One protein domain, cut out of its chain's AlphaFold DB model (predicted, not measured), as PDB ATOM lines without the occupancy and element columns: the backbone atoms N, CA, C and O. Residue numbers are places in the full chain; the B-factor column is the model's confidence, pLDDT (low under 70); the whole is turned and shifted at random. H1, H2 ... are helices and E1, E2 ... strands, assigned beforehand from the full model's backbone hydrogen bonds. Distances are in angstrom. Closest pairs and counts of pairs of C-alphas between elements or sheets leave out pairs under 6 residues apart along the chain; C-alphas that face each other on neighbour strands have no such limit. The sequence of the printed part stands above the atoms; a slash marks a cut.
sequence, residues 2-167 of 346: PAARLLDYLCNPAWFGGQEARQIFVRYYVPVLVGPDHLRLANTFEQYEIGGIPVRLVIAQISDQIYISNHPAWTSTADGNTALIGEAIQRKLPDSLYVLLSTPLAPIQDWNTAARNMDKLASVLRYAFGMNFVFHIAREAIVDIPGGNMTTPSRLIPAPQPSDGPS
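AT A GLANCE: This is residues 2 to 167 of the 346 residues of an uncharacterized protein of Betaproteobacteria bacterium RIFCSPLOWO2_12_FULL_62_58 (UniProt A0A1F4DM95). What shape do the atoms make? A twisted sheet of five strands has the long helix H3 slanting over one face and the short helix H1 on the opposite face, while the two-stranded hairpin E4 and E5 reaches far out as an arm and makes the longest axis. What are the parts? The printed part has 166 residues, with three named helices and seven named strands in the order H1 E1 H2 E2 E3 E4 E5 E6 H3 E7, a mixed class; the sheet runs E2 E3 E6 E1 E7, all antiparallel. How large is it? It is compact, with a radius of gyration of the C-alphas of 17.4 A, and spans 58 by 41 by 28 A.

HOW THE PARTS SIT: Where does the first helix sit? H1, residues 3 to 10, is on the sheet of E2, residues 44 to 50, E3, residues 53 to 62, E6, residues 96 to 105, E1, residues 23 to 30, and E7, residues 136 to 144, at a height of 7.7 A over the sheet. The closest C-alphas of H1 and E6 are those of Leu 10 and Ser 102, 7.0 A apart. Which backbone atoms pair? Within hydrogen-bond range are N 46 and O 57 of the hairpin E2 and E3, 2.9 A, N 58 and O 100 of E3 and E6, 2.9 A, N 27 and O 101 of E1 and E6, 2.8 A, and N 26 and O 141 of E1 and E7, 2.8 A. In the antiparallel hairpin of E4, residues 66 to 76, and E5, residues 82 to 92, N 71 and O 87 are 2.9 A apart. Where are the other helices? H3, residues 111 to 129, lies on the opposite face from H1, slantwise to the strands, with C-alphas of Met 118 and Leu 101 of E6 closest at 6.8 A; E6, H3 and E7 form a split strand-helix-strand unit, two strands running the same way with E1 between them, its crossover right-handed. H2, residues 36 to 41, only grazes the sheet with its residues 38 to 41. Are the helices' backbones paired? Every O i to N i+4 pair is within hydrogen-bond range in H1 and H3; in H2 it is 0 of 2, with 2 of 3 O i to N i+3 pairs.

IN THESE COORDINATES: Where do the elements begin and end? H1 begins at C-alpha 3, (-34.148, 59.982, -18.415), and E7 ends at C-alpha 144, (-21.458, 54.546, -24.028). Which are long? E5 measures 29.9 A, E4 29.1 A, E6 27.0 A and H3 26.2 A; E3 bends by 52 degrees at residue 59 and E4 by 52 degrees at residue 72.

THE WHOLE: How far does it reach? The two C-alphas farthest apart, those of Asp 37 and Asp 79, are 59.5 A apart. Is it continuous? The printed part has no cut, and the link H1 to E1 is long, with 12 residues. Where is confidence low? The mean pLDDT of the printed part is 79.5, and 31 residues are under 70, among them residues 152 to 165.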
ATOM      1  N   PRO A   2     -36.392  63.100 -15.436       75.19
ATOM      2  CA  PRO A   2     -36.325  62.754 -16.858       75.19
ATOM      3  C   PRO A   2     -35.092  61.895 -17.170       75.19
ATOM      4  O   PRO A   2     -34.019  62.160 -16.625       75.19
ATOM      5  N   ALA A   3     -35.223  60.919 -18.072       70.31
ATOM      6  CA  ALA A   3     -34.148  59.982 -18.415       70.31
ATOM      7  C   ALA A   3     -32.843  60.672 -18.866       70.31
ATOM      8  O   ALA A   3     -31.762  60.232 -18.487       70.31
ATOM      9  N   ALA A   4     -32.935  61.787 -19.599       73.19
ATOM     10  CA  ALA A   4     -31.766  62.562 -20.026       73.19
ATOM     11  C   ALA A   4     -30.936  63.070 -18.831       73.19
ATOM     12  O   ALA A   4     -29.736  62.834 -18.767       73.19
ATOM     13  N   ARG A   5     -31.593  63.647 -17.814       80.44
ATOM     14  CA  ARG A   5     -30.909  64.134 -16.603       80.44
ATOM     15  C   ARG A   5     -30.275  63.005 -15.793       80.44
ATOM     16  O   ARG A   5     -29.248  63.215 -15.154       80.44
ATOM     17  N   LEU A   6     -30.893  61.821 -15.798       80.31
ATOM     18  CA  LEU A   6     -30.325  60.641 -15.149       80.31
ATOM     19  C   LEU A   6     -29.013  60.227 -15.826       80.31
ATOM     20  O   LEU A   6     -28.033  59.969 -15.134       80.31
ATOM     21  N   LEU A   7     -28.991  60.179 -17.160       77.62
ATOM     22  CA  LEU A   7     -27.795  59.827 -17.922       77.62
ATOM     23  C   LEU A   7     -26.689  60.867 -17.751       77.62
ATOM     24  O   LEU A   7     -25.566  60.477 -17.458       77.62
ATOM     25  N   ASP A   8     -27.007  62.161 -17.821       82.69
ATOM     26  CA  ASP A   8     -26.030  63.233 -17.574       82.69
ATOM     27  C   ASP A   8     -25.366  63.078 -16.201       82.69
ATOM     28  O   ASP A   8     -24.154  63.244 -16.045       82.69
ATOM     29  N   TYR A   9     -26.161  62.709 -15.193       83.62
ATOM     30  CA  TYR A   9     -25.650  62.453 -13.858       83.62
ATOM     31  C   TYR A   9     -24.740  61.219 -13.824       83.62
ATOM     32  O   TYR A   9     -23.615  61.303 -13.334       83.62
ATOM     33  N   LEU A  10     -25.204  60.073 -14.333       82.69
ATOM     34  CA  LEU A  10     -24.457  58.810 -14.300       82.69
ATOM     35  C   LEU A  10     -23.158  58.878 -15.124       82.69
ATOM     36  O   LEU A  10     -22.128  58.381 -14.672       82.69
ATOM     37  N   CYS A  11     -23.191  59.529 -16.286       80.94
ATOM     38  CA  CYS A  11     -22.081  59.600 -17.237       80.94
ATOM     39  C   CYS A  11     -21.062  60.708 -16.938       80.94
ATOM     40  O   CYS A  11     -20.075  60.816 -17.660       80.94
ATOM     41  N   ASN A  12     -21.268  61.530 -15.905       85.38
ATOM     42  CA  ASN A  12     -20.323  62.588 -15.547       85.38
ATOM     43  C   ASN A  12     -18.954  61.985 -15.157       85.38
ATOM     44  O   ASN A  12     -18.884  61.317 -14.135       85.38
ATOM     45  N   PRO A  13     -17.843  62.248 -15.864       83.56
ATOM     46  CA  PRO A  13     -16.557  61.622 -15.540       83.56
ATOM     47  C   PRO A  13     -15.956  62.030 -14.185       83.56
ATOM     48  O   PRO A  13     -15.064  61.352 -13.676       83.56
ATOM     49  N   ALA A  14     -16.438  63.116 -13.565       85.62
ATOM     50  CA  ALA A  14     -15.862  63.683 -12.343       85.62
ATOM     51  C   ALA A  14     -15.827  62.716 -11.144       85.62
ATOM     52  O   ALA A  14     -15.055  62.928 -10.214       85.62
ATOM     53  N   TRP A  15     -16.643  61.657 -11.146       84.75
ATOM     54  CA  TRP A  15     -16.695  60.686 -10.048       84.75
ATOM     55  C   TRP A  15     -15.936  59.392 -10.301       84.75
ATOM     56  O   TRP A  15     -15.863  58.560  -9.399       84.75
ATOM     57  N   PHE A  16     -15.343  59.213 -11.482       85.56
ATOM     58  CA  PHE A  16     -14.654  57.972 -11.844       85.56
ATOM     59  C   PHE A  16     -13.349  57.748 -11.065       85.56
ATOM     60  O   PHE A  16     -12.646  56.776 -11.317       85.56
ATOM     61  N   GLY A  17     -12.989  58.641 -10.137       77.62
ATOM     62  CA  GLY A  17     -11.798  58.481  -9.301       77.62
ATOM     63  C   GLY A  17     -10.501  58.471 -10.112       77.62
ATOM     64  O   GLY A  17      -9.563  57.772  -9.752       77.62
ATOM     65  N   GLY A  18     -10.463  59.198 -11.235       77.50
ATOM     66  CA  GLY A  18      -9.305  59.246 -12.134       77.50
ATOM     67  C   GLY A  18      -9.210  58.088 -13.132       77.50
ATOM     68  O   GLY A  18      -8.243  58.032 -13.886       77.50
ATOM     69  N   GLN A  19     -10.191  57.181 -13.178       77.75
ATOM     70  CA  GLN A  19     -10.232  56.135 -14.199       77.75
ATOM     71  C   GLN A  19     -10.636  56.712 -15.562       77.75
ATOM     72  O   GLN A  19     -11.671  57.367 -15.696       77.75
ATOM     73  N   GLU A  20      -9.847  56.415 -16.595       81.88
ATOM     74  CA  GLU A  20     -10.252  56.644 -17.980       81.88
ATOM     75  C   GLU A  20     -11.310  55.609 -18.376       81.88
ATOM     76  O   GLU A  20     -10.996  54.490 -18.780       81.88
ATOM     77  N   ALA A  21     -12.582  55.979 -18.252       82.06
ATOM     78  CA  ALA A  21     -13.697  55.153 -18.688       82.06
ATOM     79  C   ALA A  21     -14.417  55.819 -19.859       82.06
ATOM     80  O   ALA A  21     -14.731  57.008 -19.825       82.06
ATOM     81  N   ARG A  22     -14.686  55.032 -20.903       83.56
ATOM     82  CA  ARG A  22     -15.544  55.432 -22.034       83.56
ATOM     83  C   ARG A  22     -16.958  54.881 -21.912       83.56
ATOM     84  O   ARG A  22     -17.852  55.332 -22.618       83.56
ATOM     85  N   GLN A  23     -17.152  53.918 -21.017       87.38
ATOM     86  CA  GLN A  23     -18.421  53.255 -20.789       87.38
ATOM     87  C   GLN A  23     -18.696  53.174 -19.292       87.38
ATOM     88  O   GLN A  23     -17.774  53.127 -18.475       87.38
ATOM     89  N   ILE A  24     -19.974  53.118 -18.940       89.94
ATOM     90  CA  ILE A  24     -20.420  52.794 -17.588       89.94
ATOM     91  C   ILE A  24     -21.314  51.560 -17.635       89.94
ATOM     92  O   ILE A  24     -22.135  51.394 -18.541       89.94
ATOM     93  N   PHE A  25     -21.169  50.703 -16.636       90.44
ATOM     94  CA  PHE A  25     -22.124  49.644 -16.368       90.44
ATOM     95  C   PHE A  25     -23.151  50.167 -15.368       90.44
ATOM     96  O   PHE A  25     -22.776  50.734 -14.341       90.44
ATOM     97  N   VAL A  26     -24.437  50.003 -15.673       89.50
ATOM     98  CA  VAL A  26     -25.554  50.480 -14.853       89.50
ATOM     99  C   VAL A  26     -26.517  49.333 -14.602       89.50
ATOM    100  O   VAL A  26     -26.949  48.650 -15.530       89.50
ATOM    101  N   ARG A  27     -26.915  49.163 -13.348       91.62
ATOM    102  CA  ARG A  27     -27.904  48.178 -12.931       91.62
ATOM    103  C   ARG A  27     -29.035  48.855 -12.183       91.62
ATOM    104  O   ARG A  27     -28.803  49.657 -11.285       91.62
ATOM    105  N   TYR A  28     -30.253  48.500 -12.557       89.69
ATOM    106  CA  TYR A  28     -31.487  49.024 -12.001       89.69
ATOM    107  C   TYR A  28     -32.096  47.953 -11.117       89.69
ATOM    108  O   TYR A  28     -32.418  46.862 -11.591       89.69
ATOM    109  N   TYR A  29     -32.302  48.290  -9.856       89.88
ATOM    110  CA  TYR A  29     -33.036  47.486  -8.905       89.88
ATOM    111  C   TYR A  29     -34.413  48.093  -8.665       89.88
ATOM    112  O   TYR A  29     -34.554  49.313  -8.545       89.88
ATOM    113  N   VAL A  30     -35.425  47.234  -8.575       85.38
ATOM    114  CA  VAL A  30     -36.731  47.604  -8.026       85.38
ATOM    115  C   VAL A  30     -36.623  47.503  -6.506       85.38
ATOM    116  O   VAL A  30     -36.374  46.404  -6.022       85.38
ATOM    117  N   PRO A  31     -36.774  48.589  -5.740       84.69
ATOM    118  CA  PRO A  31     -36.962  48.521  -4.301       84.69
ATOM    119  C   PRO A  31     -38.429  48.201  -3.967       84.69
ATOM    120  O   PRO A  31     -39.346  48.624  -4.670       84.69
ATOM    121  N   VAL A  32     -38.673  47.512  -2.856       80.00
ATOM    122  CA  VAL A  32     -40.028  47.218  -2.351       80.00
ATOM    123  C   VAL A  32     -40.279  48.065  -1.119       80.00
ATOM    124  O   VAL A  32     -40.197  47.586   0.003       80.00
ATOM    125  N   LEU A  33     -40.509  49.359  -1.309       71.69
ATOM    126  CA  LEU A  33     -40.601  50.288  -0.184       71.69
ATOM    127  C   LEU A  33     -41.950  50.184   0.519       71.69
ATOM    128  O   LEU A  33     -42.998  50.204  -0.122       71.69
ATOM    129  N   VAL A  34     -41.913  50.128   1.849       62.62
ATOM    130  CA  VAL A  34     -43.104  50.120   2.702       62.62
ATOM    131  C   VAL A  34     -43.140  51.420   3.506       62.62
ATOM    132  O   VAL A  34     -42.160  51.783   4.150       62.62
ATOM    133  N   GLY A  35     -44.274  52.122   3.479       63.97
ATOM    134  CA  GLY A  35     -44.499  53.338   4.272       63.97
ATOM    135  C   GLY A  35     -44.096  54.653   3.583       63.97
ATOM    136  O   GLY A  35     -43.547  54.640   2.485       63.97
ATOM    137  N   PRO A  36     -44.396  55.815   4.193       65.38
ATOM    138  CA  PRO A  36     -44.323  57.138   3.553       65.38
ATOM    139  C   PRO A  36     -42.901  57.674   3.313       65.38
ATOM    140  O   PRO A  36     -42.724  58.621   2.547       65.38
ATOM    141  N   ASP A  37     -41.874  57.079   3.927       64.44
ATOM    142  CA  ASP A  37     -40.494  57.578   3.843       64.44
ATOM    143  C   ASP A  37     -39.839  57.393   2.461       64.44
ATOM    144  O   ASP A  37     -38.812  58.011   2.179       64.44
ATOM    145  N   HIS A  38     -40.443  56.616   1.557       65.25
ATOM    146  CA  HIS A  38     -39.906  56.384   0.212       65.25
ATOM    147  C   HIS A  38     -39.762  57.662  -0.627       65.25
ATOM    148  O   HIS A  38     -38.819  57.784  -1.407       65.25
ATOM    149  N   LEU A  39     -40.650  58.645  -0.438       65.88
ATOM    150  CA  LEU A  39     -40.591  59.918  -1.164       65.88
ATOM    151  C   LEU A  39     -39.388  60.774  -0.748       65.88
ATOM    152  O   LEU A  39     -38.881  61.547  -1.557       65.88
ATOM    153  N   ARG A  40     -38.894  60.616   0.488       70.38
ATOM    154  CA  ARG A  40     -37.747  61.384   1.008       70.38
ATOM    155  C   ARG A  40     -36.417  60.958   0.400       70.38
ATOM    156  O   ARG A  40     -35.452  61.708   0.477       70.38
ATOM    157  N   LEU A  41     -36.360  59.761  -0.179       71.94
ATOM    158  CA  LEU A  41     -35.151  59.221  -0.794       71.94
ATOM    159  C   LEU A  41     -35.077  59.472  -2.293       71.94
ATOM    160  O   LEU A  41     -34.032  59.226  -2.893       71.94
ATOM    161  N   ALA A  42     -36.158  59.955  -2.903       75.19
ATOM    162  CA  ALA A  42     -36.153  60.269  -4.317       75.19
ATOM    163  C   ALA A  42     -35.080  61.324  -4.621       75.19
ATOM    164  O   ALA A  42     -35.056  62.406  -4.040       75.19
ATOM    165  N   ASN A  43     -34.230  61.005  -5.593       79.81
ATOM    166  CA  ASN A  43     -33.075  61.795  -6.019       79.81
ATOM    167  C   ASN A  43     -31.972  61.886  -4.948       79.81
ATOM    168  O   ASN A  43     -31.323  62.920  -4.806       79.81
ATOM    169  N   THR A  44     -31.759  60.801  -4.198       84.00
ATOM    170  CA  THR A  44     -30.559  60.645  -3.367       84.00
ATOM    171  C   THR A  44     -29.424  60.128  -4.233       84.00
ATOM    172  O   THR A  44     -29.607  59.174  -4.993       84.00
ATOM    173  N   PHE A  45     -28.250  60.734  -4.092       86.81
ATOM    174  CA  PHE A  45     -27.060  60.326  -4.813       86.81
ATOM    175  C   PHE A  45     -25.906  60.162  -3.837       86.81
ATOM    176  O   PHE A  45     -25.538  61.109  -3.142       86.81
ATOM    177  N   GLU A  46     -25.347  58.963  -3.787       88.50
ATOM    178  CA  GLU A  46     -24.229  58.632  -2.914       88.50
ATOM    179  C   GLU A  46     -23.141  57.937  -3.740       88.50
ATOM    180  O   GLU A  46     -23.403  57.302  -4.767       88.50
ATOM    181  N   GLN A  47     -21.894  58.101  -3.319       89.81
ATOM    182  CA  GLN A  47     -20.745  57.464  -3.944       89.81
ATOM    183  C   GLN A  47     -20.021  56.642  -2.892       89.81
ATOM    184  O   GLN A  47     -19.740  57.128  -1.798       89.81
ATOM    185  N   TYR A  48     -19.711  55.407  -3.258       90.69
ATOM    186  CA  TYR A  48     -18.974  54.475  -2.428       90.69
ATOM    187  C   TYR A  48     -17.799  53.907  -3.210       90.69
ATOM    188  O   TYR A  48     -17.710  54.022  -4.433       90.69
ATOM    189  N   GLU A  49     -16.912  53.249  -2.485       89.06
ATOM    190  CA  GLU A  49     -15.829  52.466  -3.048       89.06
ATOM    191  C   GLU A  49     -15.910  51.059  -2.460       89.06
ATOM    192  O   GLU A  49     -16.098  50.896  -1.253       89.06
ATOM    193  N   ILE A  50     -15.806  50.038  -3.309       86.88
ATOM    194  CA  ILE A  50     -15.785  48.645  -2.862       86.88
ATOM    195  C   ILE A  50     -14.675  47.884  -3.578       86.88
ATOM    196  O   ILE A  50     -14.659  47.779  -4.802       86.88
ATOM    197  N   GLY A  51     -13.707  47.383  -2.807       84.31
ATOM    198  CA  GLY A  51     -12.520  46.723  -3.358       84.31
ATOM    199  C   GLY A  51     -11.711  47.617  -4.306       84.31
ATOM    200  O   GLY A  51     -11.261  47.133  -5.341       84.31
ATOM    201  N   GLY A  52     -11.582  48.915  -4.002       86.06
ATOM    202  CA  GLY A  52     -10.849  49.871  -4.841       86.06
ATOM    203  C   GLY A  52     -11.622  50.401  -6.050       86.06
ATOM    204  O   GLY A  52     -11.053  51.102  -6.884       86.06
ATOM    205  N   ILE A  53     -12.900  50.034  -6.199       87.25
ATOM    206  CA  ILE A  53     -13.692  50.356  -7.389       87.25
ATOM    207  C   ILE A  53     -14.798  51.338  -7.007       87.25
ATOM    208  O   ILE A  53     -15.607  51.018  -6.128       87.25
ATOM    209  N   PRO A  54     -14.858  52.522  -7.647       91.00
ATOM    210  CA  PRO A  54     -15.893  53.499  -7.362       91.00
ATOM    211  C   PRO A  54     -17.234  52.989  -7.885       91.00
ATOM    212  O   PRO A  54     -17.395  52.696  -9.069       91.00
ATOM    213  N   VAL A  55     -18.221  52.923  -7.002       91.12
ATOM    214  CA  VAL A  55     -19.593  52.576  -7.353       91.12
ATOM    215  C   VAL A  55     -20.505  53.680  -6.854       91.12
ATOM    216  O   VAL A  55     -20.447  54.120  -5.708       91.12
ATOM    217  N   ARG A  56     -21.376  54.136  -7.739       91.38
ATOM    218  CA  ARG A  56     -22.333  55.194  -7.460       91.38
ATOM    219  C   ARG A  56     -23.712  54.593  -7.242       91.38
ATOM    220  O   ARG A  56     -24.164  53.766  -8.032       91.38
ATOM    221  N   LEU A  57     -24.355  55.031  -6.166       92.31
ATOM    222  CA  LEU A  57     -25.724  54.710  -5.799       92.31
ATOM    223  C   LEU A  57     -26.609  55.906  -6.144       92.31
ATOM    224  O   LEU A  57     -26.367  57.025  -5.694       92.31
ATOM    225  N   VAL A  58     -27.668  55.658  -6.904       90.56
ATOM    226  CA  VAL A  58     -28.699  56.654  -7.192       90.56
ATOM    227  C   VAL A  58     -30.052  56.075  -6.831       90.56
ATOM    228  O   VAL A  58     -30.429  55.023  -7.332       90.56
ATOM    229  N   ILE A  59     -30.810  56.770  -5.995       89.50
ATOM    230  CA  ILE A  59     -32.212  56.443  -5.745       89.50
ATOM    231  C   ILE A  59     -33.026  57.492  -6.476       89.50
ATOM    232  O   ILE A  59     -32.965  58.668  -6.127       89.50
ATOM    233  N   ALA A  60     -33.770  57.110  -7.506       86.69
ATOM    234  CA  ALA A  60     -34.493  58.071  -8.332       86.69
ATOM    235  C   ALA A  60     -35.876  57.556  -8.707       86.69
ATOM    236  O   ALA A  60     -36.061  56.376  -8.996       86.69
ATOM    237  N   GLN A  61     -36.843  58.472  -8.746       85.00
ATOM    238  CA  GLN A  61     -38.113  58.195  -9.399       85.00
ATOM    239  C   GLN A  61     -37.887  58.300 -10.901       85.00
ATOM    240  O   GLN A  61     -37.549  59.376 -11.408       85.00
ATOM    241  N   ILE A  62     -38.046  57.188 -11.599       80.31
ATOM    242  CA  ILE A  62     -37.906  57.116 -13.046       80.31
ATOM    243  C   ILE A  62     -39.307  57.107 -13.635       80.31
ATOM    244  O   ILE A  62     -40.153  56.324 -13.209       80.31
ATOM    245  N   SER A  63     -39.532  57.984 -14.606       77.06
ATOM    246  CA  SER A  63     -40.716  57.952 -15.451       77.06
ATOM    247  C   SER A  63     -40.300  57.900 -16.916       77.06
ATOM    248  O   SER A  63     -39.222  58.382 -17.280       77.06
ATOM    249  N   ASP A  64     -41.151  57.300 -17.747       74.94
ATOM    250  CA  ASP A  64     -41.037  57.352 -19.215       74.94
ATOM    251  C   ASP A  64     -39.741  56.758 -19.794       74.94
ATOM    252  O   ASP A  64     -39.338  57.076 -20.912       74.94
ATOM    253  N   GLN A  65     -39.075  55.863 -19.058       74.88
ATOM    254  CA  GLN A  65     -37.868  55.209 -19.554       74.88
ATOM    255  C   GLN A  65     -38.232  54.022 -20.450       74.88
ATOM    256  O   GLN A  65     -38.767  53.012 -19.992       74.88
ATOM    257  N   ILE A  66     -37.887  54.131 -21.732       73.69
ATOM    258  CA  ILE A  66     -38.026  53.052 -22.713       73.69
ATOM    259  C   ILE A  66     -36.726  52.239 -22.760       73.69
ATOM    260  O   ILE A  66     -35.616  52.763 -22.612       73.69
ATOM    261  N   TYR A  67     -36.854  50.930 -22.942       69.56
ATOM    262  CA  TYR A  67     -35.740  50.030 -23.197       69.56
ATOM    263  C   TYR A  67     -36.075  49.045 -24.308       69.56
ATOM    264  O   TYR A  67     -37.239  48.740 -24.555       69.56
ATOM    265  N   ILE A  68     -35.034  48.548 -24.970       67.00
ATOM    266  CA  ILE A  68     -35.156  47.530 -26.007       67.00
ATOM    267  C   ILE A  68     -34.808  46.186 -25.368       67.00
ATOM    268  O   ILE A  68     -33.700  45.989 -24.867       67.00
ATOM    269  N   SER A  69     -35.771  45.270 -25.341       66.19
ATOM    270  CA  SER A  69     -35.544  43.877 -24.955       66.19
ATOM    271  C   SER A  69     -35.507  43.006 -26.199       66.19
ATOM    272  O   SER A  69     -36.454  43.048 -26.979       66.19
ATOM    273  N   ASN A  70     -34.463  42.194 -26.344       65.19
ATOM    274  CA  ASN A  70     -34.412  41.175 -27.386       65.19
ATOM    275  C   ASN A  70     -35.157  39.932 -26.893       65.19
ATOM    276  O   ASN A  70     -34.754  39.338 -25.891       65.19
ATOM    277  N   HIS A  71     -36.237  39.558 -27.576       64.38
ATOM    278  CA  HIS A  71     -36.939  38.300 -27.328       64.38
ATOM    279  C   HIS A  71     -36.555  37.285 -28.399       64.38
ATOM    280  O   HIS A  71     -36.580  37.626 -29.582       64.38
ATOM    281  N   PRO A  72     -36.183  36.053 -28.017       67.56
ATOM    282  CA  PRO A  72     -36.024  34.989 -28.989       67.56
ATOM    283  C   PRO A  72     -37.396  34.677 -29.595       67.56
ATOM    284  O   PRO A  72     -38.313  34.263 -28.887       67.56
ATOM    285  N   ALA A  73     -37.524  34.872 -30.900       74.12
ATOM    286  CA  ALA A  73     -38.691  34.493 -31.674       74.12
ATOM    287  C   ALA A  73     -38.277  33.425 -32.688       74.12
ATOM    288  O   ALA A  73     -37.247  33.536 -33.356       74.12
ATOM    289  N   TRP A  74     -39.077  32.371 -32.790       78.94
ATOM    290  CA  TRP A  74     -38.910  31.384 -33.846       78.94
ATOM    291  C   TRP A  74     -39.570  31.915 -35.114       78.94
ATOM    292  O   TRP A  74     -40.739  32.293 -35.092       78.94
ATOM    293  N   THR A  75     -38.827  31.933 -36.214       84.88
ATOM    294  CA  THR A  75     -39.343  32.288 -37.538       84.88
ATOM    295  C   THR A  75     -39.006  31.192 -38.538       84.88
ATOM    296  O   THR A  75     -37.982  30.522 -38.412       84.88
ATOM    297  N   SER A  76     -39.842  31.023 -39.558       86.44
ATOM    298  CA  SER A  76     -39.505  30.195 -40.717       86.44
ATOM    299  C   SER A  76     -38.685  31.015 -41.713       86.44
ATOM    300  O   SER A  76     -39.009  32.173 -41.984       86.44
ATOM    301  N   THR A  77     -37.608  30.440 -42.241       86.56
ATOM    302  CA  THR A  77     -36.840  31.011 -43.351       86.56
ATOM    303  C   THR A  77     -37.528  30.700 -44.681       86.56
ATOM    304  O   THR A  77     -38.404  29.837 -44.753       86.56
ATOM    305  N   ALA A  78     -37.121  31.389 -45.752       86.06
ATOM    306  CA  ALA A  78     -37.658  31.167 -47.098       86.06
ATOM    307  C   ALA A  78     -37.502  29.709 -47.583       86.06
ATOM    308  O   ALA A  78     -38.336  29.229 -48.345       86.06
ATOM    309  N   ASP A  79     -36.494  28.994 -47.078       91.94
ATOM    310  CA  ASP A  79     -36.208  27.596 -47.423       91.94
ATOM    311  C   ASP A  79     -36.973  26.582 -46.545       91.94
ATOM    312  O   ASP A  79     -36.728  25.381 -46.622       91.94
ATOM    313  N   GLY A  80     -37.871  27.048 -45.669       89.06
ATOM    314  CA  GLY A  80     -38.668  26.199 -44.773       89.06
ATOM    315  C   GLY A  80     -37.967  25.773 -43.477       89.06
ATOM    316  O   GLY A  80     -38.558  25.039 -42.687       89.06
ATOM    317  N   ASN A  81     -36.743  26.245 -43.215       86.12
ATOM    318  CA  ASN A  81     -36.040  25.975 -41.958       86.12
ATOM    319  C   ASN A  81     -36.542  26.884 -40.831       86.12
ATOM    320  O   ASN A  81     -36.928  28.027 -41.064       86.12
ATOM    321  N   THR A  82     -36.477  26.417 -39.586       77.75
ATOM    322  CA  THR A  82     -36.767  27.255 -38.416       77.75
ATOM    323  C   THR A  82     -35.492  27.959 -37.954       77.75
ATOM    324  O   THR A  82     -34.493  27.309 -37.649       77.75
ATOM    325  N   ALA A  83     -35.526  29.286 -37.866       78.44
ATOM    326  CA  ALA A  83     -34.463  30.108 -37.302       78.44
ATOM    327  C   ALA A  83     -34.923  30.763 -35.993       78.44
ATOM    328  O   ALA A  83     -36.079  31.166 -35.855       78.44
ATOM    329  N   LEU A  84     -34.002  30.894 -35.040       67.38
ATOM    330  CA  LEU A  84     -34.193  31.711 -33.847       67.38
ATOM    331  C   LEU A  84     -33.679  33.120 -34.150       67.38
ATOM    332  O   LEU A  84     -32.475  33.312 -34.319       67.38
ATOM    333  N   ILE A  85     -34.577  34.097 -34.229       76.56
ATOM    334  CA  ILE A  85     -34.221  35.507 -34.407       76.56
ATOM    335  C   ILE A  85     -34.416  36.270 -33.098       76.56
ATOM    336  O   ILE A  85     -35.259  35.920 -32.274       76.56
ATOM    337  N   GLY A  86     -33.621  37.319 -32.890       72.44
ATOM    338  CA  GLY A  86     -33.841  38.268 -31.804       72.44
ATOM    339  C   GLY A  86     -34.784  39.369 -32.267       72.44
ATOM    340  O   GLY A  86     -34.395  40.195 -33.088       72.44
ATOM    341  N   GLU A  87     -36.006  39.398 -31.745       73.50
ATOM    342  CA  GLU A  87     -36.932  40.503 -31.980       73.50
ATOM    343  C   GLU A  87     -36.692  41.608 -30.947       73.50
ATOM    344  O   GLU A  87     -36.783  41.384 -29.736       73.50
ATOM    345  N   ALA A  88     -36.375  42.810 -31.425       74.00
ATOM    346  CA  ALA A  88     -36.189  43.987 -30.589       74.00
ATOM    347  C   ALA A  88     -37.553  44.583 -30.206       74.00
ATOM    348  O   ALA A  88     -38.172  45.305 -30.982       74.00
ATOM    349  N   ILE A  89     -38.010  44.315 -28.982       75.38
ATOM    350  CA  ILE A  89     -39.269  44.845 -28.449       75.38
ATOM    351  C   ILE A  89     -38.977  46.060 -27.574       75.38
ATOM    352  O   ILE A  89     -38.243  45.959 -26.586       75.38
ATOM    353  N   GLN A  90     -39.588  47.200 -27.897       76.69
ATOM    354  CA  GLN A  90     -39.580  48.365 -27.016       76.69
ATOM    355  C   GLN A  90     -40.530  48.139 -25.836       76.69
ATOM    356  O   GLN A  90     -41.699  47.799 -26.010       76.69
ATOM    357  N   ARG A  91     -40.031  48.347 -24.621       73.69
ATOM    358  CA  ARG A  91     -40.798  48.252 -23.377       73.69
ATOM    359  C   ARG A  91     -40.591  49.516 -22.556       73.69
ATOM    360  O   ARG A  91     -39.486  50.049 -22.505       73.69
ATOM    361  N   LYS A  92     -41.647  49.987 -21.892       75.38
ATOM    362  CA  LYS A  92     -41.560  51.070 -20.907       75.38
ATOM    363  C   LYS A  92     -41.330  50.458 -19.523       75.38
ATOM    364  O   LYS A  92     -42.038  49.529 -19.134       75.38
ATOM    365  N   LEU A  93     -40.333  50.958 -18.793       73.38
ATOM    366  CA  LEU A  93     -40.208  50.681 -17.364       73.38
ATOM    367  C   LEU A  93     -41.382  51.346 -16.630       73.38
ATOM    368  O   LEU A  93     -41.691  52.500 -16.937       73.38
ATOM    369  N   PRO A  94     -42.045  50.650 -15.691       75.19
ATOM    370  CA  PRO A  94     -43.095  51.253 -14.880       75.19
ATOM    371  C   PRO A  94     -42.615  52.532 -14.189       75.19
ATOM    372  O   PRO A  94     -41.489  52.590 -13.699       75.19
ATOM    373  N   ASP A  95     -43.480  53.539 -14.115       77.81
ATOM    374  CA  ASP A  95     -43.153  54.777 -13.412       77.81
ATOM    375  C   ASP A  95     -43.064  54.471 -11.905       77.81
ATOM    376  O   ASP A  95     -44.070  54.193 -11.251       77.81
ATOM    377  N   SER A  96     -41.845  54.443 -11.360       82.69
ATOM    378  CA  SER A  96     -41.578  53.958 -10.000       82.69
ATOM    379  C   SER A  96     -40.273  54.525  -9.434       82.69
ATOM    380  O   SER A  96     -39.505  55.196 -10.130       82.69
ATOM    381  N   LEU A  97     -40.015  54.264  -8.151       85.00
ATOM    382  CA  LEU A  97     -38.700  54.472  -7.557       85.00
ATOM    383  C   LEU A  97     -37.786  53.308  -7.939       85.00
ATOM    384  O   LEU A  97     -38.188  52.153  -7.852       85.00
ATOM    385  N   TYR A  98     -36.554  53.619  -8.323       86.50
ATOM    386  CA  TYR A  98     -35.515  52.642  -8.616       86.50
ATOM    387  C   TYR A  98     -34.275  52.930  -7.780       86.50
ATOM    388  O   TYR A  98     -33.961  54.090  -7.496       86.50
ATOM    389  N   VAL A  99     -33.556  51.865  -7.432       91.19
ATOM    390  CA  VAL A  99     -32.199  51.938  -6.891       91.19
ATOM    391  C   VAL A  99     -31.242  51.575  -8.013       91.19
ATOM    392  O   VAL A  99     -31.290  50.471  -8.543       91.19
ATOM    393  N   LEU A 100     -30.390  52.504  -8.411       92.00
ATOM    394  CA  LEU A 100     -29.436  52.315  -9.484       92.00
ATOM    395  C   LEU A 100     -28.044  52.216  -8.896       92.00
ATOM    396  O   LEU A 100     -27.630  53.078  -8.122       92.00
ATOM    397  N   LEU A 101     -27.323  51.190  -9.319       93.81
ATOM    398  CA  LEU A 101     -25.886  51.110  -9.133       93.81
ATOM    399  C   LEU A 101     -25.228  51.418 -10.471       93.81
ATOM    400  O   LEU A 101     -25.696  50.949 -11.510       93.81
ATOM    401  N   SER A 102     -24.141  52.181 -10.456       92.75
ATOM    402  CA  SER A 102     -23.296  52.394 -11.634       92.75
ATOM    403  C   SER A 102     -21.817  52.299 -11.289       92.75
ATOM    404  O   SER A 102     -21.396  52.829 -10.264       92.75
ATOM    405  N   THR A 103     -21.025  51.682 -12.162       92.88
ATOM    406  CA  THR A 103     -19.555  51.640 -12.069       92.88
ATOM    407  C   THR A 103     -18.953  51.991 -13.430       92.88
ATOM    408  O   THR A 103     -19.514  51.577 -14.452       92.88
ATOM    409  N   PRO A 104     -17.837  52.737 -13.488       90.44
ATOM    410  CA  PRO A 104     -17.086  52.888 -14.727       90.44
ATOM    411  C   PRO A 104     -16.589  51.526 -15.225       90.44
ATOM    412  O   PRO A 104     -16.292  50.632 -14.427       90.44
ATOM    413  N   LEU A 105     -16.517  51.380 -16.547       88.56
ATOM    414  CA  LEU A 105     -15.866  50.262 -17.219       88.56
ATOM    415  C   LEU A 105     -14.510  50.729 -17.738       88.56
ATOM    416  O   LEU A 105     -14.436  51.588 -18.624       88.56
ATOM    417  N   ALA A 106     -13.440  50.148 -17.199       83.12
ATOM    418  CA  ALA A 106     -12.119  50.332 -17.782       83.12
ATOM    419  C   ALA A 106     -12.080  49.711 -19.199       83.12
ATOM    420  O   ALA A 106     -12.777  48.725 -19.442       83.12
ATOM    421  N   PRO A 107     -11.243  50.208 -20.131       77.06
ATOM    422  CA  PRO A 107     -11.255  49.778 -21.537       77.06
ATOM    423  C   PRO A 107     -11.060  48.270 -21.771       77.06
ATOM    424  O   PRO A 107     -11.457  47.755 -22.811       77.06
ATOM    425  N   ILE A 108     -10.428  47.573 -20.822       74.12
ATOM    426  CA  ILE A 108     -10.093  46.140 -20.899       74.12
ATOM    427  C   ILE A 108     -11.028  45.300 -20.006       74.12
ATOM    428  O   ILE A 108     -11.004  44.072 -20.041       74.12
ATOM    429  N   GLN A 109     -11.855  45.939 -19.179       77.06
ATOM    430  CA  GLN A 109     -12.691  45.238 -18.216       77.06
ATOM    431  C   GLN A 109     -13.913  44.632 -18.904       77.06
ATOM    432  O   GLN A 109     -14.676  45.327 -19.573       77.06
ATOM    433  N   ASP A 110     -14.123  43.332 -18.700       83.56
ATOM    434  CA  ASP A 110     -15.325  42.673 -19.186       83.56
ATOM    435  C   ASP A 110     -16.557  43.053 -18.345       83.56
ATOM    436  O   ASP A 110     -16.472  43.451 -17.175       83.56
ATOM    437  N   TRP A 111     -17.736  42.897 -18.949       83.44
ATOM    438  CA  TRP A 111     -19.021  43.072 -18.271       83.44
ATOM    439  C   TRP A 111     -19.055  42.314 -16.947       83.44
ATOM    440  O   TRP A 111     -19.497  42.849 -15.928       83.44
ATOM    441  N   ASN A 112     -18.627  41.048 -16.962       86.44
ATOM    442  CA  ASN A 112     -18.790  40.151 -15.826       86.44
ATOM    443  C   ASN A 112     -18.083  40.701 -14.593       86.44
ATOM    444  O   ASN A 112     -18.643  40.666 -13.504       86.44
ATOM    445  N   THR A 113     -16.890  41.268 -14.755       87.75
ATOM    446  CA  THR A 113     -16.149  41.874 -13.651       87.75
ATOM    447  C   THR A 113     -16.921  43.052 -13.058       87.75
ATOM    448  O   THR A 113     -17.049  43.142 -11.839       87.75
ATOM    449  N   ALA A 114     -17.493  43.927 -13.888       87.88
ATOM    450  CA  ALA A 114     -18.302  45.049 -13.409       87.88
ATOM    451  C   ALA A 114     -19.585  44.596 -12.697       87.88
ATOM    452  O   ALA A 114     -19.894  45.091 -11.611       87.88
ATOM    453  N   ALA A 115     -20.278  43.601 -13.255       89.62
ATOM    454  CA  ALA A 115     -21.446  42.981 -12.636       89.62
ATOM    455  C   ALA A 115     -21.111  42.375 -11.266       89.62
ATOM    456  O   ALA A 115     -21.812  42.642 -10.293       89.62
ATOM    457  N   ARG A 116     -19.991  41.650 -11.154       90.75
ATOM    458  CA  ARG A 116     -19.511  41.087  -9.882       90.75
ATOM    459  C   ARG A 116     -19.187  42.167  -8.852       90.75
ATOM    460  O   ARG A 116     -19.426  41.974  -7.665       90.75
ATOM    461  N   ASN A 117     -18.653  43.311  -9.272       88.12
ATOM    462  CA  ASN A 117     -18.390  44.421  -8.351       88.12
ATOM    463  C   ASN A 117     -19.678  45.069  -7.846       88.12
ATOM    464  O   ASN A 117     -19.786  45.382  -6.661       88.12
ATOM    465  N   MET A 118     -20.677  45.201  -8.718       91.62
ATOM    466  CA  MET A 118     -22.008  45.622  -8.294       91.62
ATOM    467  C   MET A 118     -22.666  44.618  -7.358       91.62
ATOM    468  O   MET A 118     -23.321  45.044  -6.412       91.62
ATOM    469  N   ASP A 119     -22.470  43.316  -7.583       93.88
ATOM    470  CA  ASP A 119     -23.004  42.276  -6.702       93.88
ATOM    471  C   ASP A 119     -22.480  42.447  -5.269       93.88
ATOM    472  O   ASP A 119     -23.244  42.360  -4.309       93.88
ATOM    473  N   LYS A 120     -21.192  42.787  -5.115       94.44
ATOM    474  CA  LYS A 120     -20.587  43.072  -3.804       94.44
ATOM    475  C   LYS A 120     -21.278  44.246  -3.110       94.44
ATOM    476  O   LYS A 120     -21.642  44.119  -1.944       94.44
ATOM    477  N   LEU A 121     -21.475  45.378  -3.799       94.38
ATOM    478  CA  LEU A 121     -22.124  46.537  -3.175       94.38
ATOM    479  C   LEU A 121     -23.600  46.251  -2.889       94.38
ATOM    480  O   LEU A 121     -24.077  46.587  -1.812       94.38
ATOM    481  N   ALA A 122     -24.312  45.614  -3.819       95.00
ATOM    482  CA  ALA A 122     -25.703  45.222  -3.620       95.00
ATOM    483  C   ALA A 122     -25.858  44.352  -2.367       95.00
ATOM    484  O   ALA A 122     -26.718  44.639  -1.541       95.00
ATOM    485  N   SER A 123     -24.953  43.395  -2.153       95.44
ATOM    486  CA  SER A 123     -24.898  42.578  -0.938       95.44
ATOM    487  C   SER A 123     -24.724  43.415   0.336       95.44
ATOM    488  O   SER A 123     -25.469  43.239   1.301       95.44
ATOM    489  N   VAL A 124     -23.814  44.398   0.331       95.31
ATOM    490  CA  VAL A 124     -23.635  45.331   1.464       95.31
ATOM    491  C   VAL A 124     -24.887  46.190   1.687       95.31
ATOM    492  O   VAL A 124     -25.285  46.414   2.829       95.31
ATOM    493  N   LEU A 125     -25.551  46.636   0.619       94.50
ATOM    494  CA  LEU A 125     -26.803  47.388   0.709       94.50
ATOM    495  C   LEU A 125     -27.949  46.524   1.253       94.50
ATOM    496  O   LEU A 125     -28.735  47.018   2.057       94.50
ATOM    497  N   ARG A 126     -28.036  45.242   0.874       93.56
ATOM    498  CA  ARG A 126     -29.005  44.289   1.443       93.56
ATOM    499  C   ARG A 126     -28.743  44.028   2.910       93.56
ATOM    500  O   ARG A 126     -29.693  43.990   3.681       93.56
ATOM    501  N   TYR A 127     -27.475  43.890   3.294       93.25
ATOM    502  CA  TYR A 127     -27.100  43.799   4.699       93.25
ATOM    503  C   TYR A 127     -27.625  45.032   5.438       93.25
ATOM    504  O   TYR A 127     -28.356  44.917   6.419       93.25
ATOM    505  N   ALA A 128     -27.244  46.222   4.972       92.81
ATOM    506  CA  ALA A 128     -27.476  47.449   5.713       92.81
ATOM    507  C   ALA A 128     -28.946  47.873   5.741       92.81
ATOM    508  O   ALA A 128     -29.400  48.350   6.774       92.81
ATOM    509  N   PHE A 129     -29.682  47.709   4.640       90.62
ATOM    510  CA  PHE A 129     -31.045  48.229   4.477       90.62
ATOM    511  C   PHE A 129     -32.123  47.143   4.370       90.62
ATOM    512  O   PHE A 129     -33.309  47.475   4.356       90.62
ATOM    513  N   GLY A 130     -31.749  45.866   4.309       89.12
ATOM    514  CA  GLY A 130     -32.655  44.737   4.091       89.12
ATOM    515  C   GLY A 130     -32.770  44.321   2.620       89.12
ATOM    516  O   GLY A 130     -32.506  45.097   1.693       89.12
ATOM    517  N   MET A 131     -33.203  43.077   2.394       87.62
ATOM    518  CA  MET A 131     -33.274  42.460   1.065       87.62
ATOM    519  C   MET A 131     -34.147  43.239   0.084       87.62
ATOM    520  O   MET A 131     -33.839  43.290  -1.105       87.62
ATOM    521  N   ASN A 132     -35.207  43.882   0.568       85.50
ATOM    522  CA  ASN A 132     -36.152  44.602  -0.273       85.50
ATOM    523  C   ASN A 132     -35.625  45.943  -0.810       85.50
ATOM    524  O   ASN A 132     -36.254  46.526  -1.693       85.50
ATOM    525  N   PHE A 133     -34.489  46.446  -0.313       88.38
ATOM    526  CA  PHE A 133     -33.913  47.703  -0.796       88.38
ATOM    527  C   PHE A 133     -33.358  47.588  -2.220       88.38
ATOM    528  O   PHE A 133     -33.615  48.443  -3.060       88.38
ATOM    529  N   VAL A 134     -32.662  46.496  -2.518       89.00
ATOM    530  CA  VAL A 134     -32.204  46.144  -3.870       89.00
ATOM    531  C   VAL A 134     -32.866  44.838  -4.297       89.00
ATOM    532  O   VAL A 134     -32.193  43.906  -4.714       89.00
ATOM    533  N   PHE A 135     -34.194  44.752  -4.149       83.12
ATOM    534  CA  PHE A 135     -34.946  43.496  -4.225       83.12
ATOM    535  C   PHE A 135     -34.614  42.674  -5.475       83.12
ATOM    536  O   PHE A 135     -34.076  41.571  -5.347       83.12
ATOM    537  N   HIS A 136     -34.865  43.233  -6.662       82.50
ATOM    538  CA  HIS A 136     -34.650  42.532  -7.926       82.50
ATOM    539  C   HIS A 136     -34.075  43.422  -9.016       82.50
ATOM    540  O   HIS A 136     -34.418  44.600  -9.105       82.50
ATOM    541  N   ILE A 137     -33.263  42.832  -9.892       86.62
ATOM    542  CA  ILE A 137     -32.694  43.509 -11.056       86.62
ATOM    543  C   ILE A 137     -33.772  43.685 -12.134       86.62
ATOM    544  O   ILE A 137     -34.124  42.749 -12.848       86.62
ATOM    545  N   ALA A 138     -34.273  44.910 -12.290       80.69
ATOM    546  CA  ALA A 138     -35.172  45.273 -13.385       80.69
ATOM    547  C   ALA A 138     -34.454  45.282 -14.739       80.69
ATOM    548  O   ALA A 138     -35.043  44.946 -15.766       80.69
ATOM    549  N   ARG A 139     -33.199  45.746 -14.745       80.44
ATOM    550  CA  ARG A 139     -32.439  46.023 -15.965       80.44
ATOM    551  C   ARG A 139     -30.946  46.090 -15.667       80.44
ATOM    552  O   ARG A 139     -30.540  46.664 -14.661       80.44
ATOM    553  N   GLU A 140     -30.139  45.610 -16.602       84.94
ATOM    554  CA  GLU A 140     -28.711  45.926 -16.692       84.94
ATOM    555  C   GLU A 140     -28.433  46.612 -18.024       84.94
ATOM    556  O   GLU A 140     -29.093  46.329 -19.022       84.94
ATOM    557  N   ALA A 141     -27.486  47.538 -18.040       83.25
ATOM    558  CA  ALA A 141     -27.170  48.335 -19.208       83.25
ATOM    559  C   ALA A 141     -25.683  48.684 -19.253       83.25
ATOM    560  O   ALA A 141     -25.106  49.074 -18.240       83.25
ATOM    561  N   ILE A 142     -25.088  48.615 -20.443       83.75
ATOM    562  CA  ILE A 142     -23.835  49.323 -20.735       83.75
ATOM    563  C   ILE A 142     -24.211  50.612 -21.446       83.75
ATOM    564  O   ILE A 142     -24.938  50.560 -22.438       83.75
ATOM    565  N   VAL A 143     -23.733  51.743 -20.933       80.88
ATOM    566  CA  VAL A 143     -23.935  53.059 -21.541       80.88
ATOM    567  C   VAL A 143     -22.604  53.559 -22.084       80.88
ATOM    568  O   VAL A 143     -21.624  53.648 -21.344       80.88
ATOM    569  N   ASP A 144     -22.582  53.881 -23.374       80.44
ATOM    570  CA  ASP A 144     -21.458  54.546 -24.028       80.44
ATOM    571  C   ASP A 144     -21.495  56.051 -23.733       80.44
ATOM    572  O   ASP A 144     -22.488  56.717 -24.029       80.44
ATOM    573  N   ILE A 145     -20.436  56.594 -23.130       75.62
ATOM    574  CA  ILE A 145     -20.417  57.975 -22.620       75.62
ATOM    575  C   ILE A 145     -20.484  59.014 -23.754       75.62
ATOM    576  O   ILE A 145     -21.283  59.941 -23.635       75.62
ATOM    577  N   PRO A 146     -19.718  58.898 -24.862       70.31
ATOM    578  CA  PRO A 146     -19.752  59.893 -25.935       70.31
ATOM    579  C   PRO A 146     -21.043  59.854 -26.766       70.31
ATOM    580  O   PRO A 146     -21.449  60.882 -27.301       70.31
ATOM    581  N   GLY A 147     -21.666  58.677 -26.902       61.31
ATOM    582  CA  GLY A 147     -22.829  58.469 -27.772       61.31
ATOM    583  C   GLY A 147     -24.178  58.373 -27.057       61.31
ATOM    584  O   GLY A 147     -25.210  58.417 -27.718       61.31
ATOM    585  N   GLY A 148     -24.198  58.184 -25.733       60.56
ATOM    586  CA  GLY A 148     -25.423  57.928 -24.963       60.56
ATOM    587  C   GLY A 148     -26.131  56.610 -25.318       60.56
ATOM    588  O   GLY A 148     -27.245  56.361 -24.854       60.56
ATOM    589  N   ASN A 149     -25.508  55.764 -26.142       68.06
ATOM    590  CA  ASN A 149     -26.080  54.503 -26.602       68.06
ATOM    591  C   ASN A 149     -26.099  53.480 -25.466       68.06
ATOM    592  O   ASN A 149     -25.149  53.392 -24.688       68.06
ATOM    593  N   MET A 150     -27.172  52.690 -25.385       67.94
ATOM    594  CA  MET A 150     -27.402  51.767 -24.278       67.94
ATOM    595  C   MET A 150     -27.743  50.354 -24.761       67.94
ATOM    596  O   MET A 150     -28.712  50.174 -25.497       67.94
ATOM    597  N   THR A 151     -27.007  49.351 -24.277       70.75
ATOM    598  CA  THR A 151     -27.212  47.928 -24.620       70.75
ATOM    599  C   THR A 151     -27.730  47.145 -23.415       70.75
ATOM    600  O   THR A 151     -27.161  47.254 -22.331       70.75
ATOM    601  N   THR A 152     -28.787  46.342 -23.595       61.47
ATOM    602  CA  THR A 152     -29.541  45.681 -22.507       61.47
ATOM    603  C   THR A 152     -29.716  44.165 -22.693       61.47
ATOM    604  O   THR A 152     -30.401  43.745 -23.624       61.47
ATOM    605  N   PRO A 153     -29.228  43.327 -21.763       58.91
ATOM    606  CA  PRO A 153     -29.695  41.969 -21.544       58.91
ATOM    607  C   PRO A 153     -30.883  42.003 -20.578       58.91
ATOM    608  O   PRO A 153     -30.825  42.588 -19.497       58.91
ATOM    609  N   SER A 154     -31.994  41.395 -20.979       48.53
ATOM    610  CA  SER A 154     -33.227  41.352 -20.187       48.53
ATOM    611  C   SER A 154     -33.330  40.031 -19.421       48.53
ATOM    612  O   SER A 154     -33.087  38.972 -19.994       48.53
ATOM    613  N   ARG A 155     -33.763  40.075 -18.153       55.47
ATOM    614  CA  ARG A 155     -34.150  38.903 -17.339       55.47
ATOM    615  C   ARG A 155     -35.575  39.080 -16.795       55.47
ATOM    616  O   ARG A 155     -36.094  40.192 -16.764       55.47
ATOM    617  N   LEU A 156     -36.219  37.979 -16.403       49.06
ATOM    618  CA  LEU A 156     -37.553  37.982 -15.783       49.06
ATOM    619  C   LEU A 156     -37.514  38.602 -14.372       49.06
ATOM    620  O   LEU A 156     -36.496  38.500 -13.687       49.06
ATOM    621  N   ILE A 157     -38.620  39.227 -13.945       55.28
ATOM    622  CA  ILE A 157     -38.781  39.867 -12.625       55.28
ATOM    623  C   ILE A 157     -39.652  38.975 -11.714       55.28
ATOM    624  O   ILE A 157     -40.809  38.741 -12.064       55.28
ATOM    625  N   PRO A 158     -39.149  38.470 -10.572       54.00
ATOM    626  CA  PRO A 158     -39.916  37.741  -9.574       54.00
ATOM    627  C   PRO A 158     -40.722  38.663  -8.656       54.00
ATOM    628  O   PRO A 158     -40.498  39.872  -8.584       54.00
ATOM    629  N   ALA A 159     -41.655  38.063  -7.918       48.31
ATOM    630  CA  ALA A 159     -42.484  38.756  -6.941       48.31
ATOM    631  C   ALA A 159     -41.699  39.129  -5.659       48.31
ATOM    632  O   ALA A 159     -40.889  38.320  -5.199       48.31
ATOM    633  N   PRO A 160     -41.960  40.311  -5.064       56.12
ATOM    634  CA  PRO A 160     -41.290  40.831  -3.863       56.12
ATOM    635  C   PRO A 160     -41.389  39.940  -2.617       56.12
ATOM    636  O   PRO A 160     -42.390  39.250  -2.419       56.12
ATOM    637  N   GLN A 161     -40.371  39.987  -1.741       55.78
ATOM    638  CA  GLN A 161     -40.402  39.293  -0.448       55.78
ATOM    639  C   GLN A 161     -41.206  40.107   0.596       55.78
ATOM    640  O   GLN A 161     -40.948  41.298   0.769       55.78
ATOM    641  N   PRO A 162     -42.159  39.518   1.345       51.28
ATOM    642  CA  PRO A 162     -43.110  40.254   2.182       51.28
ATOM    643  C   PRO A 162     -42.557  40.914   3.458       51.28
ATOM    644  O   PRO A 162     -43.339  41.566   4.141       51.28
ATOM    645  N   SER A 163     -41.289  40.724   3.860       54.50
ATOM    646  CA  SER A 163     -40.909  41.018   5.263       54.50
ATOM    647  C   SER A 163     -39.486  41.511   5.561       54.50
ATOM    648  O   SER A 163     -39.116  41.548   6.737       54.50
ATOM    649  N   ASP A 164     -38.694  41.940   4.573       61.41
ATOM    650  CA  ASP A 164     -37.274  42.246   4.826       61.41
ATOM    651  C   ASP A 164     -36.831  43.638   4.352       61.41
ATOM    652  O   ASP A 164     -36.064  43.808   3.401       61.41
ATOM    653  N   GLY A 165     -37.347  44.658   5.048       61.50
ATOM    654  CA  GLY A 165     -37.084  46.065   4.753       61.50
ATOM    655  C   GLY A 165     -37.855  46.564   3.522       61.50
ATOM    656  O   GLY A 165     -38.841  45.938   3.119       61.50
ATOM    657  N   PRO A 166     -37.425  47.675   2.900       70.38
ATOM    658  CA  PRO A 166     -36.224  48.437   3.195       70.38
ATOM    659  C   PRO A 166     -36.379  49.281   4.459       70.38
ATOM    660  O   PRO A 166     -37.366  49.996   4.634       70.38
ATOM    661  N   SER A 167     -35.363  49.241   5.311       78.81
ATOM    662  CA  SER A 167     -35.280  50.049   6.522       78.81
ATOM    663  C   SER A 167     -34.246  51.146   6.314       78.81
ATOM    664  O   SER A 167     -33.062  50.876   6.183       78.81
TER     665      SER A 167